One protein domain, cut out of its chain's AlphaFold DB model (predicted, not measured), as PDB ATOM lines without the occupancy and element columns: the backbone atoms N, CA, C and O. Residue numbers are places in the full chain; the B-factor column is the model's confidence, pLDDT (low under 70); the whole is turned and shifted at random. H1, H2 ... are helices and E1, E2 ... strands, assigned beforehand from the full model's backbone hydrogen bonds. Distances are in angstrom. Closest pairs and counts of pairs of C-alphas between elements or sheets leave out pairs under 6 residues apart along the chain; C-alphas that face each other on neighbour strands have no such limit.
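Overview. This is residues 168 to 263 of the 489 residues of an uncharacterized protein of Maledivibacter halophilus (UniProt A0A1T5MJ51). A strand hairpin, E1 and E2, sits at one end of an up-and-down bundle, H1, H2 and H3, each helix running against the one before. The printed part has 96 residues, class mostly helix, in order H1, E1, E2, H2, H3. It is compact, radius of gyration of the C-alphas 12.7 A, spanning 38 by 25 by 20 A.

Along the chain. Find E1 at residues 188 to 192, E2 at 197 to 201. H1, residues 169 to 186, runs 25.8 A from (-19.852, 8.485, -23.505). H2 is residues 204 to 217; H3, 234 to 247, ends at (-31.053, 24.113, -9.736).

Arrangement. Across antiparallel E1 and E2, N 189 and O 200 are within hydrogen-bond range, 2.8 A. H1 touches H2, C-alphas 180 and 210 closest, 6.2 A. H2 and H3, a helical hairpin, touch at a shallow tilt of 7 degrees, C-alphas 217 and 237 closest, 6.2 A. In each helix every O i to N i+4 pair is within range.

Size, cuts and confidence. The printed part has no cut; the link H2 to H3 is long; pLDDT is under 70 at residues 194 to 195.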
ATOM      1  N   ASP A 168     -17.257   4.688 -22.186       90.25
ATOM      2  CA  ASP A 168     -18.119   5.085 -23.302       90.25
ATOM      3  C   ASP A 168     -19.070   6.235 -22.930       90.25
ATOM      4  O   ASP A 168     -19.801   6.191 -21.935       90.25
ATOM      5  N   GLU A 169     -19.064   7.283 -23.749       93.50
ATOM      6  CA  GLU A 169     -19.852   8.485 -23.505       93.50
ATOM      7  C   GLU A 169     -21.363   8.236 -23.578       93.50
ATOM      8  O   GLU A 169     -22.099   8.740 -22.731       93.50
ATOM      9  N   ASN A 170     -21.842   7.418 -24.516       90.62
ATOM     10  CA  ASN A 170     -23.270   7.121 -24.653       90.62
ATOM     11  C   ASN A 170     -23.793   6.345 -23.437       90.62
ATOM     12  O   ASN A 170     -24.902   6.598 -22.953       90.62
ATOM     13  N   LEU A 171     -22.983   5.434 -22.894       89.00
ATOM     14  CA  LEU A 171     -23.296   4.726 -21.655       89.00
ATOM     15  C   LEU A 171     -23.311   5.663 -20.440       89.00
ATOM     16  O   LEU A 171     -24.171   5.497 -19.573       89.00
ATOM     17  N   LYS A 172     -22.443   6.685 -20.377       92.69
ATOM     18  CA  LYS A 172     -22.513   7.716 -19.320       92.69
ATOM     19  C   LYS A 172     -23.813   8.516 -19.395       92.69
ATOM     20  O   LYS A 172     -24.465   8.703 -18.369       92.69
ATOM     21  N   ILE A 173     -24.220   8.928 -20.599       93.94
ATOM     22  CA  ILE A 173     -25.484   9.651 -20.820       93.94
ATOM     23  C   ILE A 173     -26.660   8.800 -20.337       93.94
ATOM     24  O   ILE A 173     -27.491   9.265 -19.551       93.94
ATOM     25  N   ARG A 174     -26.680   7.520 -20.726       90.75
ATOM     26  CA  ARG A 174     -27.681   6.546 -20.273       90.75
ATOM     27  C   ARG A 174     -27.687   6.385 -18.753       90.75
ATOM     28  O   ARG A 174     -28.759   6.360 -18.152       90.75
ATOM     29  N   ALA A 175     -26.518   6.309 -18.120       90.50
ATOM     30  CA  ALA A 175     -26.401   6.171 -16.672       90.50
ATOM     31  C   ALA A 175     -26.991   7.377 -15.926       90.50
ATOM     32  O   ALA A 175     -27.784   7.192 -15.003       90.50
ATOM     33  N   GLY A 176     -26.693   8.609 -16.356       92.94
ATOM     34  CA  GLY A 176     -27.318   9.777 -15.731       92.94
ATOM     35  C   GLY A 176     -28.816   9.881 -15.999       92.94
ATOM     36  O   GLY A 176     -29.556  10.226 -15.084       92.94
ATOM     37  N   TYR A 177     -29.286   9.526 -17.201       94.38
ATOM     38  CA  TYR A 177     -30.724   9.458 -17.491       94.38
ATOM     39  C   TYR A 177     -31.447   8.470 -16.563       94.38
ATOM     40  O   TYR A 177     -32.506   8.776 -16.006       94.38
ATOM     41  N   ARG A 178     -30.845   7.298 -16.339       91.19
ATOM     42  CA  ARG A 178     -31.349   6.291 -15.400       91.19
ATOM     43  C   ARG A 178     -31.379   6.809 -13.962       91.19
ATOM     44  O   ARG A 178     -32.359   6.556 -13.267       91.19
ATOM     45  N   GLU A 179     -30.354   7.539 -13.526       92.50
ATOM     46  CA  GLU A 179     -30.327   8.148 -12.190       92.50
ATOM     47  C   GLU A 179     -31.474   9.153 -12.006       92.50
ATOM     48  O   GLU A 179     -32.201   9.085 -11.016       92.50
ATOM     49  N   MET A 180     -31.709  10.032 -12.989       94.75
ATOM     50  CA  MET A 180     -32.842  10.970 -12.956       94.75
ATOM     51  C   MET A 180     -34.189  10.237 -12.903       94.75
ATOM     52  O   MET A 180     -35.054  10.591 -12.101       94.75
ATOM     53  N   SER A 181     -34.338   9.172 -13.694       92.94
ATOM     54  CA  SER A 181     -35.538   8.323 -13.685       92.94
ATOM     55  C   SER A 181     -35.761   7.678 -12.311       92.94
ATOM     56  O   SER A 181     -36.877   7.659 -11.796       92.94
ATOM     57  N   MET A 182     -34.692   7.175 -11.685       91.50
ATOM     58  CA  MET A 182     -34.743   6.579 -10.349       91.50
ATOM     59  C   MET A 182     -35.150   7.611  -9.290       91.50
ATOM     60  O   MET A 182     -35.996   7.314  -8.448       91.50
ATOM     61  N   MET A 183     -34.605   8.828  -9.362       93.88
ATOM     62  CA  MET A 183     -34.960   9.923  -8.458       93.88
ATOM     63  C   MET A 183     -36.447  10.288  -8.545       93.88
ATOM     64  O   MET A 183     -37.106  10.411  -7.510       93.88
ATOM     65  N   LEU A 184     -36.988  10.411  -9.765       95.00
ATOM     66  CA  LEU A 184     -38.413  10.676  -9.991       95.00
ATOM     67  C   LEU A 184     -39.293   9.548  -9.439       95.00
ATOM     68  O   LEU A 184     -40.203   9.817  -8.656       95.00
ATOM     69  N   ASN A 185     -38.969   8.292  -9.764       94.38
ATOM     70  CA  ASN A 185     -39.729   7.121  -9.317       94.38
ATOM     71  C   ASN A 185     -39.742   6.971  -7.790       94.38
ATOM     72  O   ASN A 185     -40.763   6.626  -7.203       94.38
ATOM     73  N   MET A 186     -38.612   7.239  -7.130       94.25
ATOM     74  CA  MET A 186     -38.508   7.183  -5.669       94.25
ATOM     75  C   MET A 186     -39.067   8.429  -4.974       94.25
ATOM     76  O   MET A 186     -39.143   8.450  -3.743       94.25
ATOM     77  N   ASN A 187     -39.408   9.479  -5.730       95.00
ATOM     78  CA  ASN A 187     -39.744  10.809  -5.226       95.00
ATOM     79  C   ASN A 187     -38.672  11.395  -4.276       95.00
ATOM     80  O   ASN A 187     -38.978  12.156  -3.353       95.00
ATOM     81  N   LYS A 188     -37.405  11.007  -4.453       93.62
ATOM     82  CA  LYS A 188     -36.308  11.347  -3.540       93.62
ATOM     83  C   LYS A 188     -35.005  11.550  -4.290       93.62
ATOM     84  O   LYS A 188     -34.766  10.940  -5.325       93.62
ATOM     85  N   TYR A 189     -34.123  12.358  -3.716       90.88
ATOM     86  CA  TYR A 189     -32.767  12.550  -4.210       90.88
ATOM     87  C   TYR A 189     -31.746  12.553  -3.083       90.88
ATOM     88  O   TYR A 189     -32.062  12.851  -1.929       90.88
ATOM     89  N   LEU A 190     -30.504  12.221  -3.426       87.06
ATOM     90  CA  LEU A 190     -29.399  12.207  -2.485       87.06
ATOM     91  C   LEU A 190     -28.747  13.595  -2.422       87.06
ATOM     92  O   LEU A 190     -28.093  14.027  -3.374       87.06
ATOM     93  N   LYS A 191     -28.902  14.292  -1.293       85.69
ATOM     94  CA  LYS A 191     -28.221  15.563  -1.022       85.69
ATOM     95  C   LYS A 191     -26.924  15.300  -0.260       85.69
ATOM     96  O   LYS A 191     -26.958  14.815   0.871       85.69
ATOM     97  N   SER A 192     -25.798  15.642  -0.874       78.00
ATOM     98  CA  SER A 192     -24.450  15.461  -0.330       78.00
ATOM     99  C   SER A 192     -23.861  16.790   0.141       78.00
ATOM    100  O   SER A 192     -23.574  17.667  -0.671       78.00
ATOM    101  N   ASN A 193     -23.602  16.909   1.444       71.75
ATOM    102  CA  ASN A 193     -22.815  17.987   2.047       71.75
ATOM    103  C   ASN A 193     -21.486  17.418   2.599       71.75
ATOM    104  O   ASN A 193     -21.376  16.203   2.765       71.75
ATOM    105  N   PRO A 194     -20.479  18.252   2.938       63.25
ATOM    106  CA  PRO A 194     -19.178  17.771   3.428       63.25
ATOM    107  C   PRO A 194     -19.235  16.857   4.661       63.25
ATOM    108  O   PRO A 194     -18.327  16.061   4.867       63.25
ATOM    109  N   ILE A 195     -20.287  16.977   5.476       63.12
ATOM    110  CA  ILE A 195     -20.451  16.239   6.737       63.12
ATOM    111  C   ILE A 195     -21.370  15.024   6.567       63.12
ATOM    112  O   ILE A 195     -21.153  13.993   7.198       63.12
ATOM    113  N   LEU A 196     -22.418  15.145   5.747       72.25
ATOM    114  CA  LEU A 196     -23.494  14.164   5.703       72.25
ATOM    115  C   LEU A 196     -24.121  14.084   4.316       72.25
ATOM    116  O   LEU A 196     -24.274  15.088   3.618       72.25
ATOM    117  N   THR A 197     -24.514  12.871   3.948       80.00
ATOM    118  CA  THR A 197     -25.271  12.577   2.736       80.00
ATOM    119  C   THR A 197     -26.617  11.990   3.148       80.00
ATOM    120  O   THR A 197     -26.645  11.009   3.887       80.00
ATOM    121  N   LEU A 198     -27.724  12.601   2.721       86.19
ATOM    122  CA  LEU A 198     -29.080  12.201   3.118       86.19
ATOM    123  C   LEU A 198     -30.032  12.181   1.928       86.19
ATOM    124  O   LEU A 198     -29.917  13.001   1.017       86.19
ATOM    125  N   TYR A 199     -31.026  11.301   1.993       88.69
ATOM    126  CA  TYR A 199     -32.172  11.358   1.093       88.69
ATOM    127  C   TYR A 199     -33.106  12.505   1.485       88.69
ATOM    128  O   TYR A 199     -33.456  12.661   2.655       88.69
ATOM    129  N   LYS A 200     -33.529  13.285   0.491       90.94
ATOM    130  CA  LYS A 200     -34.557  14.323   0.611       90.94
ATOM    131  C   LYS A 200     -35.663  14.082  -0.400       90.94
ATOM    132  O   LYS A 200     -35.396  13.551  -1.474       90.94
ATOM    133  N   GLU A 201     -36.883  14.471  -0.056       94.50
ATOM    134  CA  GLU A 201     -38.001  14.446  -0.997       94.50
ATOM    135  C   GLU A 201     -37.822  15.506  -2.083       94.50
ATOM    136  O   GLU A 201     -37.260  16.577  -1.837       94.50
ATOM    137  N   LEU A 202     -38.278  15.184  -3.291       93.25
ATOM    138  CA  LEU A 202     -38.251  16.114  -4.412       93.25
ATOM    139  C   LEU A 202     -39.373  17.145  -4.273       93.25
ATOM    140  O   LEU A 202     -40.551  16.788  -4.194       93.25
ATOM    141  N   SER A 203     -39.019  18.429  -4.325       94.12
ATOM    142  CA  SER A 203     -40.011  19.495  -4.485       94.12
ATOM    143  C   SER A 203     -40.643  19.450  -5.880       94.12
ATOM    144  O   SER A 203     -40.080  18.879  -6.816       94.12
ATOM    145  N   HIS A 204     -41.801  20.093  -6.050       93.88
ATOM    146  CA  HIS A 204     -42.459  20.170  -7.357       93.88
ATOM    147  C   HIS A 204     -41.541  20.786  -8.432       93.88
ATOM    148  O   HIS A 204     -41.398  20.231  -9.518       93.88
ATOM    149  N   ASN A 205     -40.815  21.859  -8.091       93.50
ATOM    150  CA  ASN A 205     -39.853  22.488  -9.003       93.50
ATOM    151  C   ASN A 205     -38.713  21.536  -9.386       93.50
ATOM    152  O   ASN A 205     -38.350  21.462 -10.552       93.50
ATOM    153  N   GLN A 206     -38.186  20.767  -8.431       94.62
ATOM    154  CA  GLN A 206     -37.110  19.806  -8.686       94.62
ATOM    155  C   GLN A 206     -37.550  18.650  -9.590       94.62
ATOM    156  O   GLN A 206     -36.764  18.198 -10.422       94.62
ATOM    157  N   LYS A 207     -38.802  18.188  -9.467       95.88
ATOM    158  CA  LYS A 207     -39.382  17.210 -10.402       95.88
ATOM    159  C   LYS A 207     -39.439  17.776 -11.814       95.88
ATOM    160  O   LYS A 207     -38.915  17.157 -12.734       95.88
ATOM    161  N   ASN A 208     -39.969  18.990 -11.957       96.19
ATOM    162  CA  ASN A 208     -40.056  19.667 -13.248       96.19
ATOM    163  C   ASN A 208     -38.661  19.871 -13.866       96.19
ATOM    164  O   ASN A 208     -38.475  19.651 -15.061       96.19
ATOM    165  N   SER A 209     -37.656  20.232 -13.063       95.69
ATOM    166  CA  SER A 209     -36.260  20.331 -13.502       95.69
ATOM    167  C   SER A 209     -35.704  19.003 -14.022       95.69
ATOM    168  O   SER A 209     -35.078  18.983 -15.083       95.69
ATOM    169  N   LEU A 210     -35.957  17.889 -13.322       96.00
ATOM    170  CA  LEU A 210     -35.535  16.550 -13.753       96.00
ATOM    171  C   LEU A 210     -36.204  16.139 -15.063       96.00
ATOM    172  O   LEU A 210     -35.517  15.745 -16.001       96.00
ATOM    173  N   GLU A 211     -37.525  16.282 -15.162       96.19
ATOM    174  CA  GLU A 211     -38.276  15.948 -16.375       96.19
ATOM    175  C   GLU A 211     -37.822  16.790 -17.573       96.19
ATOM    176  O   GLU A 211     -37.629  16.271 -18.675       96.19
ATOM    177  N   ASN A 212     -37.578  18.086 -17.362       96.44
ATOM    178  CA  ASN A 212     -37.053  18.978 -18.391       96.44
ATOM    179  C   ASN A 212     -35.631  18.596 -18.817       96.44
ATOM    180  O   ASN A 212     -35.319  18.635 -20.010       96.44
ATOM    181  N   ALA A 213     -34.763  18.228 -17.873       96.75
ATOM    182  CA  ALA A 213     -33.424  17.741 -18.179       96.75
ATOM    183  C   ALA A 213     -33.483  16.433 -18.979       96.75
ATOM    184  O   ALA A 213     -32.818  16.323 -20.006       96.75
ATOM    185  N   MET A 214     -34.333  15.484 -18.578       97.06
ATOM    186  CA  MET A 214     -34.539  14.220 -19.289       97.06
ATOM    187  C   MET A 214     -35.031  14.447 -20.723       97.06
ATOM    188  O   MET A 214     -34.414  13.926 -21.648       97.06
ATOM    189  N   LYS A 215     -36.048  15.296 -20.938       96.50
ATOM    190  CA  LYS A 215     -36.531  15.661 -22.287       96.50
ATOM    191  C   LYS A 215     -35.448  16.313 -23.147       96.50
ATOM    192  O   LYS A 215     -35.378  16.069 -24.343       96.50
ATOM    193  N   ARG A 216     -34.585  17.146 -22.554       96.62
ATOM    194  CA  ARG A 216     -33.452  17.755 -23.274       96.62
ATOM    195  C   ARG A 216     -32.359  16.750 -23.612       96.62
ATOM    196  O   ARG A 216     -31.648  16.972 -24.583       96.62
ATOM    197  N   ILE A 217     -32.181  15.712 -22.797       96.69
ATOM    198  CA  ILE A 217     -31.169  14.674 -23.013       96.69
ATOM    199  C   ILE A 217     -31.618  13.697 -24.088       96.69
ATOM    200  O   ILE A 217     -30.806  13.331 -24.926       96.69
ATOM    201  N   SER A 218     -32.881  13.282 -24.052       96.12
ATOM    202  CA  SER A 218     -33.489  12.388 -25.031       96.12
ATOM    203  C   SER A 218     -34.971  12.760 -25.165       96.12
ATOM    204  O   SER A 218     -35.764  12.435 -24.273       96.12
ATOM    205  N   PRO A 219     -35.358  13.471 -26.243       91.69
ATOM    206  CA  PRO A 219     -36.717  13.993 -26.421       91.69
ATOM    207  C   PRO A 219     -37.794  12.909 -26.460       91.69
ATOM    208  O   PRO A 219     -38.915  13.138 -26.011       91.69
ATOM    209  N   TYR A 220     -37.432  11.729 -26.963       91.62
ATOM    210  CA  TYR A 220     -38.330  10.586 -27.125       91.62
ATOM    211  C   TYR A 220     -38.160   9.523 -26.025       91.62
ATOM    212  O   TYR A 220     -38.853   8.512 -26.037       91.62
ATOM    213  N   GLY A 221     -37.274   9.752 -25.050       89.81
ATOM    214  CA  GLY A 221     -37.085   8.872 -23.898       89.81
ATOM    215  C   GLY A 221     -36.326   7.579 -24.209       89.81
ATOM    216  O   GLY A 221     -35.290   7.596 -24.869       89.81
ATOM    217  N   ILE A 222     -36.801   6.456 -23.665       88.19
ATOM    218  CA  ILE A 222     -36.171   5.139 -23.834       88.19
ATOM    219  C   ILE A 222     -37.026   4.212 -24.700       88.19
ATOM    220  O   ILE A 222     -38.250   4.231 -24.601       88.19
ATOM    221  N   ASP A 223     -36.377   3.385 -25.520       85.00
ATOM    222  CA  ASP A 223     -37.024   2.295 -26.253       85.00
ATOM    223  C   ASP A 223     -37.374   1.111 -25.325       85.00
ATOM    224  O   ASP A 223     -37.002   1.073 -24.148       85.00
ATOM    225  N   GLU A 224     -38.061   0.101 -25.866       77.12
ATOM    226  CA  GLU A 224     -38.441  -1.120 -25.130       77.12
ATOM    227  C   GLU A 224     -37.238  -1.916 -24.588       77.12
ATOM    228  O   GLU A 224     -37.377  -2.730 -23.676       77.12
ATOM    229  N   LYS A 225     -36.039  -1.680 -25.133       72.62
ATOM    230  CA  LYS A 225     -34.779  -2.304 -24.708       72.62
ATOM    231  C   LYS A 225     -34.008  -1.426 -23.712       72.62
ATOM    232  O   LYS A 225     -32.922  -1.813 -23.275       72.62
ATOM    233  N   GLY A 226     -34.544  -0.264 -23.334       75.44
ATOM    234  CA  GLY A 226     -33.920   0.688 -22.417       75.44
ATOM    235  C   GLY A 226     -32.794   1.531 -23.035       75.44
ATOM    236  O   GLY A 226     -31.977   2.087 -22.295       75.44
ATOM    237  N   ASN A 227     -32.703   1.616 -24.364       84.38
ATOM    238  CA  ASN A 227     -31.794   2.533 -25.054       84.38
ATOM    239  C   ASN A 227     -32.430   3.916 -25.189       84.38
ATOM    240  O   ASN A 227     -33.626   4.027 -25.423       84.38
ATOM    241  N   LEU A 228     -31.619   4.969 -25.090       90.75
ATOM    242  CA  LEU A 228     -32.080   6.335 -25.337       90.75
ATOM    243  C   LEU A 228     -32.405   6.543 -26.821       90.75
ATOM    244  O   LEU A 228     -31.617   6.142 -27.680       90.75
ATOM    245  N   ILE A 229     -33.514   7.221 -27.104       93.06
ATOM    246  CA  ILE A 229     -33.956   7.562 -28.459       93.06
ATOM    247  C   ILE A 229     -33.537   9.007 -28.765       93.06
ATOM    248  O   ILE A 229     -33.916   9.932 -28.045       93.06
ATOM    249  N   ASP A 230     -32.741   9.191 -29.820       92.00
ATOM    250  CA  ASP A 230     -32.164  10.483 -30.236       92.00
ATOM    251  C   ASP A 230     -31.478  11.264 -29.085       92.00
ATOM    252  O   ASP A 230     -31.867  12.391 -28.758       92.00
ATOM    253  N   PRO A 231     -30.503  10.654 -28.372       94.75
ATOM    254  CA  PRO A 231     -29.829  11.335 -27.281       94.75
ATOM    255  C   PRO A 231     -28.918  12.456 -27.789       94.75
ATOM    256  O   PRO A 231     -28.258  12.347 -28.823       94.75
ATOM    257  N   VAL A 232     -28.795  13.521 -27.000       96.19
ATOM    258  CA  VAL A 232     -27.788  14.563 -27.243       96.19
ATOM    259  C   VAL A 232     -26.367  14.010 -27.134       96.19
ATOM    260  O   VAL A 232     -26.120  13.015 -26.460       96.19
ATOM    261  N   ASN A 233     -25.395  14.707 -27.726       96.38
ATOM    262  CA  ASN A 233     -23.984  14.377 -27.523       96.38
ATOM    263  C   ASN A 233     -23.510  14.652 -26.082       96.38
ATOM    264  O   ASN A 233     -24.111  15.437 -25.340       96.38
ATOM    265  N   TYR A 234     -22.373  14.056 -25.715       94.50
ATOM    266  CA  TYR A 234     -21.832  14.110 -24.355       94.50
ATOM    267  C   TYR A 234     -21.580  15.535 -23.850       94.50
ATOM    268  O   TYR A 234     -21.957  15.873 -22.731       94.50
ATOM    269  N   LYS A 235     -21.041  16.418 -24.699       96.00
ATOM    270  CA  LYS A 235     -20.788  17.821 -24.334       96.00
ATOM    271  C   LYS A 235     -22.077  18.563 -23.963       96.00
ATOM    272  O   LYS A 235     -22.101  19.297 -22.977       96.00
ATOM    273  N   LYS A 236     -23.161  18.382 -24.729       96.75
ATOM    274  CA  LYS A 236     -24.480  18.953 -24.395       96.75
ATOM    275  C   LYS A 236     -25.053  18.327 -23.129       96.75
ATOM    276  O   LYS A 236     -25.589  19.049 -22.295       96.75
ATOM    277  N   TYR A 237     -24.915  17.015 -22.971       96.12
ATOM    278  CA  TYR A 237     -25.339  16.310 -21.767       96.12
ATOM    279  C   TYR A 237     -24.657  16.849 -20.498       96.12
ATOM    280  O   TYR A 237     -25.344  17.138 -19.520       96.12
ATOM    281  N   GLU A 238     -23.341  17.083 -20.520       95.00
ATOM    282  CA  GLU A 238     -22.632  17.652 -19.367       95.00
ATOM    283  C   GLU A 238     -23.132  19.052 -19.003       95.00
ATOM    284  O   GLU A 238     -23.278  19.356 -17.821       95.00
ATOM    285  N   LEU A 239     -23.452  19.885 -19.998       96.00
ATOM    286  CA  LEU A 239     -24.044  21.206 -19.765       96.00
ATOM    287  C   LEU A 239     -25.444  21.109 -19.146       96.00
ATOM    288  O   LEU A 239     -25.797  21.926 -18.296       96.00
ATOM    289  N   ILE A 240     -26.239  20.116 -19.557       96.50
ATOM    290  CA  ILE A 240     -27.558  19.858 -18.967       96.50
ATOM    291  C   ILE A 240     -27.405  19.438 -17.503       96.50
ATOM    292  O   ILE A 240     -28.103  19.988 -16.653       96.50
ATOM    293  N   LEU A 241     -26.472  18.534 -17.190       94.75
ATOM    294  CA  LEU A 241     -26.203  18.122 -15.810       94.75
ATOM    295  C   LEU A 241     -25.660  19.261 -14.941       94.75
ATOM    296  O   LEU A 241     -26.102  19.408 -13.807       94.75
ATOM    297  N   ASP A 242     -24.740  20.081 -15.461       92.69
ATOM    298  CA  ASP A 242     -24.208  21.250 -14.748       92.69
ATOM    299  C   ASP A 242     -25.330  22.250 -14.418       92.69
ATOM    300  O   ASP A 242     -25.350  22.836 -13.336       92.69
ATOM    301  N   LYS A 243     -26.285  22.449 -15.338       94.56
ATOM    302  CA  LYS A 243     -27.453  23.302 -15.091       94.56
ATOM    303  C   LYS A 243     -28.399  22.681 -14.061       94.56
ATOM    304  O   LYS A 243     -28.845  23.378 -13.155       94.56
ATOM    305  N   LEU A 244     -28.682  21.388 -14.194       94.38
ATOM    306  CA  LEU A 244     -29.554  20.659 -13.279       94.38
ATOM    307  C   LEU A 244     -29.000  20.674 -11.847       94.38
ATOM    308  O   LEU A 244     -29.735  20.963 -10.913       94.38
ATOM    309  N   ASP A 245     -27.704  20.422 -11.661       91.81
ATOM    310  CA  ASP A 245     -27.084  20.426 -10.332       91.81
ATOM    311  C   ASP A 245     -27.178  21.803  -9.654       91.81
ATOM    312  O   ASP A 245     -27.504  21.878  -8.467       91.81
ATOM    313  N   LYS A 246     -27.016  22.894 -10.417       91.25
ATOM    314  CA  LYS A 246     -27.214  24.266  -9.918       91.25
ATOM    315  C   LYS A 246     -28.637  24.512  -9.431       91.25
ATOM    316  O   LYS A 246     -28.825  25.105  -8.373       91.25
ATOM    317  N   GLU A 247     -29.644  24.025 -10.157       90.88
ATOM    318  CA  GLU A 247     -31.053  24.113  -9.736       90.88
ATOM    319  C   GLU A 247     -31.324  23.318  -8.442       90.88
ATOM    320  O   GLU A 247     -32.257  23.618  -7.697       90.88
ATOM    321  N   PHE A 248     -30.465  22.346  -8.123       88.38
ATOM    322  CA  PHE A 248     -30.480  21.591  -6.869       88.38
ATOM    323  C   PHE A 248     -29.485  22.117  -5.811       88.38
ATOM    324  O   PHE A 248     -29.370  21.536  -4.722       88.38
ATOM    325  N   GLY A 249     -28.798  23.229  -6.088       84.44
ATOM    326  CA  GLY A 249     -27.860  23.891  -5.184       84.44
ATOM    327  C   GLY A 249     -26.520  23.170  -5.019       84.44
ATOM    328  O   GLY A 249     -26.043  23.080  -3.891       84.44
ATOM    329  N   ASP A 250     -25.959  22.613  -6.098       82.19
ATOM    330  CA  ASP A 250     -24.591  22.057  -6.196       82.19
ATOM    331  C   ASP A 250     -24.262  20.934  -5.192       82.19
ATOM    332  O   ASP A 250     -23.132  20.753  -4.730       82.19
ATOM    333  N   THR A 251     -25.283  20.177  -4.798       80.12
ATOM    334  CA  THR A 251     -25.182  19.158  -3.741       80.12
ATOM    335  C   THR A 251     -25.625  17.779  -4.204       80.12
ATOM    336  O   THR A 251     -25.750  16.868  -3.382       80.12
ATOM    337  N   THR A 252     -25.869  17.588  -5.500       86.94
ATOM    338  CA  THR A 252     -26.369  16.312  -6.022       86.94
ATOM    339  C   THR A 252     -25.263  15.472  -6.633       86.94
ATOM    340  O   THR A 252     -24.113  15.891  -6.793       86.94
ATOM    341  N   ILE A 253     -25.633  14.249  -7.002       86.56
ATOM    342  CA  ILE A 253     -24.747  13.330  -7.700       86.56
ATOM    343  C   ILE A 253     -24.394  13.799  -9.122       86.56
ATOM    344  O   ILE A 253     -23.431  13.294  -9.683       86.56
ATOM    345  N   PHE A 254     -25.098  14.791  -9.684       90.12
ATOM    346  CA  PHE A 254     -24.829  15.330 -11.023       90.12
ATOM    347  C   PHE A 254     -23.626  16.289 -11.076       90.12
ATOM    348  O   PHE A 254     -23.078  16.550 -12.155       90.12
ATOM    349  N   SER A 255     -23.154  16.775  -9.925       87.94
ATOM    350  CA  SER A 255     -21.991  17.665  -9.854       87.94
ATOM    351  C   SER A 255     -20.735  17.030 -10.462       87.94
ATOM    352  O   SER A 255     -20.563  15.807 -10.455       87.94
ATOM    353  N   LYS A 256     -19.787  17.845 -10.942       86.12
ATOM    354  CA  LYS A 256     -18.481  17.347 -11.435       86.12
ATOM    355  C   LYS A 256     -17.730  16.528 -10.390       86.12
ATOM    356  O   LYS A 256     -17.026  15.583 -10.728       86.12
ATOM    357  N   LYS A 257     -17.925  16.863  -9.115       81.94
ATOM    358  CA  LYS A 257     -17.304  16.172  -7.986       81.94
ATOM    359  C   LYS A 257     -17.885  14.774  -7.759       81.94
ATOM    360  O   LYS A 257     -17.156  13.885  -7.327       81.94
ATOM    361  N   TYR A 258     -19.181  14.577  -8.009       82.50
ATOM    362  CA  TYR A 258     -19.886  13.352  -7.619       82.50
ATOM    363  C   TYR A 258     -20.366  12.489  -8.795       82.50
ATOM    364  O   TYR A 258     -20.602  11.303  -8.570       82.50
ATOM    365  N   ARG A 259     -20.418  13.001 -10.034       87.38
ATOM    366  CA  ARG A 259     -20.949  12.266 -11.205       87.38
ATOM    367  C   ARG A 259     -20.226  10.963 -11.525       87.38
ATOM    368  O   ARG A 259     -20.838  10.018 -12.002       87.38
ATOM    369  N   ASN A 260     -18.954  10.832 -11.158       85.88
ATOM    370  CA  ASN A 260     -18.240   9.561 -11.316       85.88
ATOM    371  C   ASN A 260     -18.866   8.414 -10.501       85.88
ATOM    372  O   ASN A 260     -18.620   7.255 -10.810       85.88
ATOM    373  N   ARG A 261     -19.695   8.713  -9.490       84.12
ATOM    374  CA  ARG A 261     -20.440   7.709  -8.716       84.12
ATOM    375  C   ARG A 261     -21.597   7.083  -9.497       84.12
ATOM    376  O   ARG A 261     -21.957   5.955  -9.189       84.12
ATOM    377  N   ILE A 262     -22.154   7.789 -10.486       88.50
ATOM    378  CA  ILE A 262     -23.188   7.248 -11.389       88.50
ATOM    379  C   ILE A 262     -22.584   6.666 -12.667       88.50
ATOM    380  O   ILE A 262     -23.216   5.847 -13.323       88.50
ATOM    381  N   TYR A 263     -21.339   7.013 -13.004       91.00
ATOM    382  CA  TYR A 263     -20.616   6.455 -14.152       91.00
ATOM    383  C   TYR A 263     -19.906   5.143 -13.812       91.00
ATOM    384  O   TYR A 263     -18.718   4.968 -14.087       91.00
TER     385      TYR A 263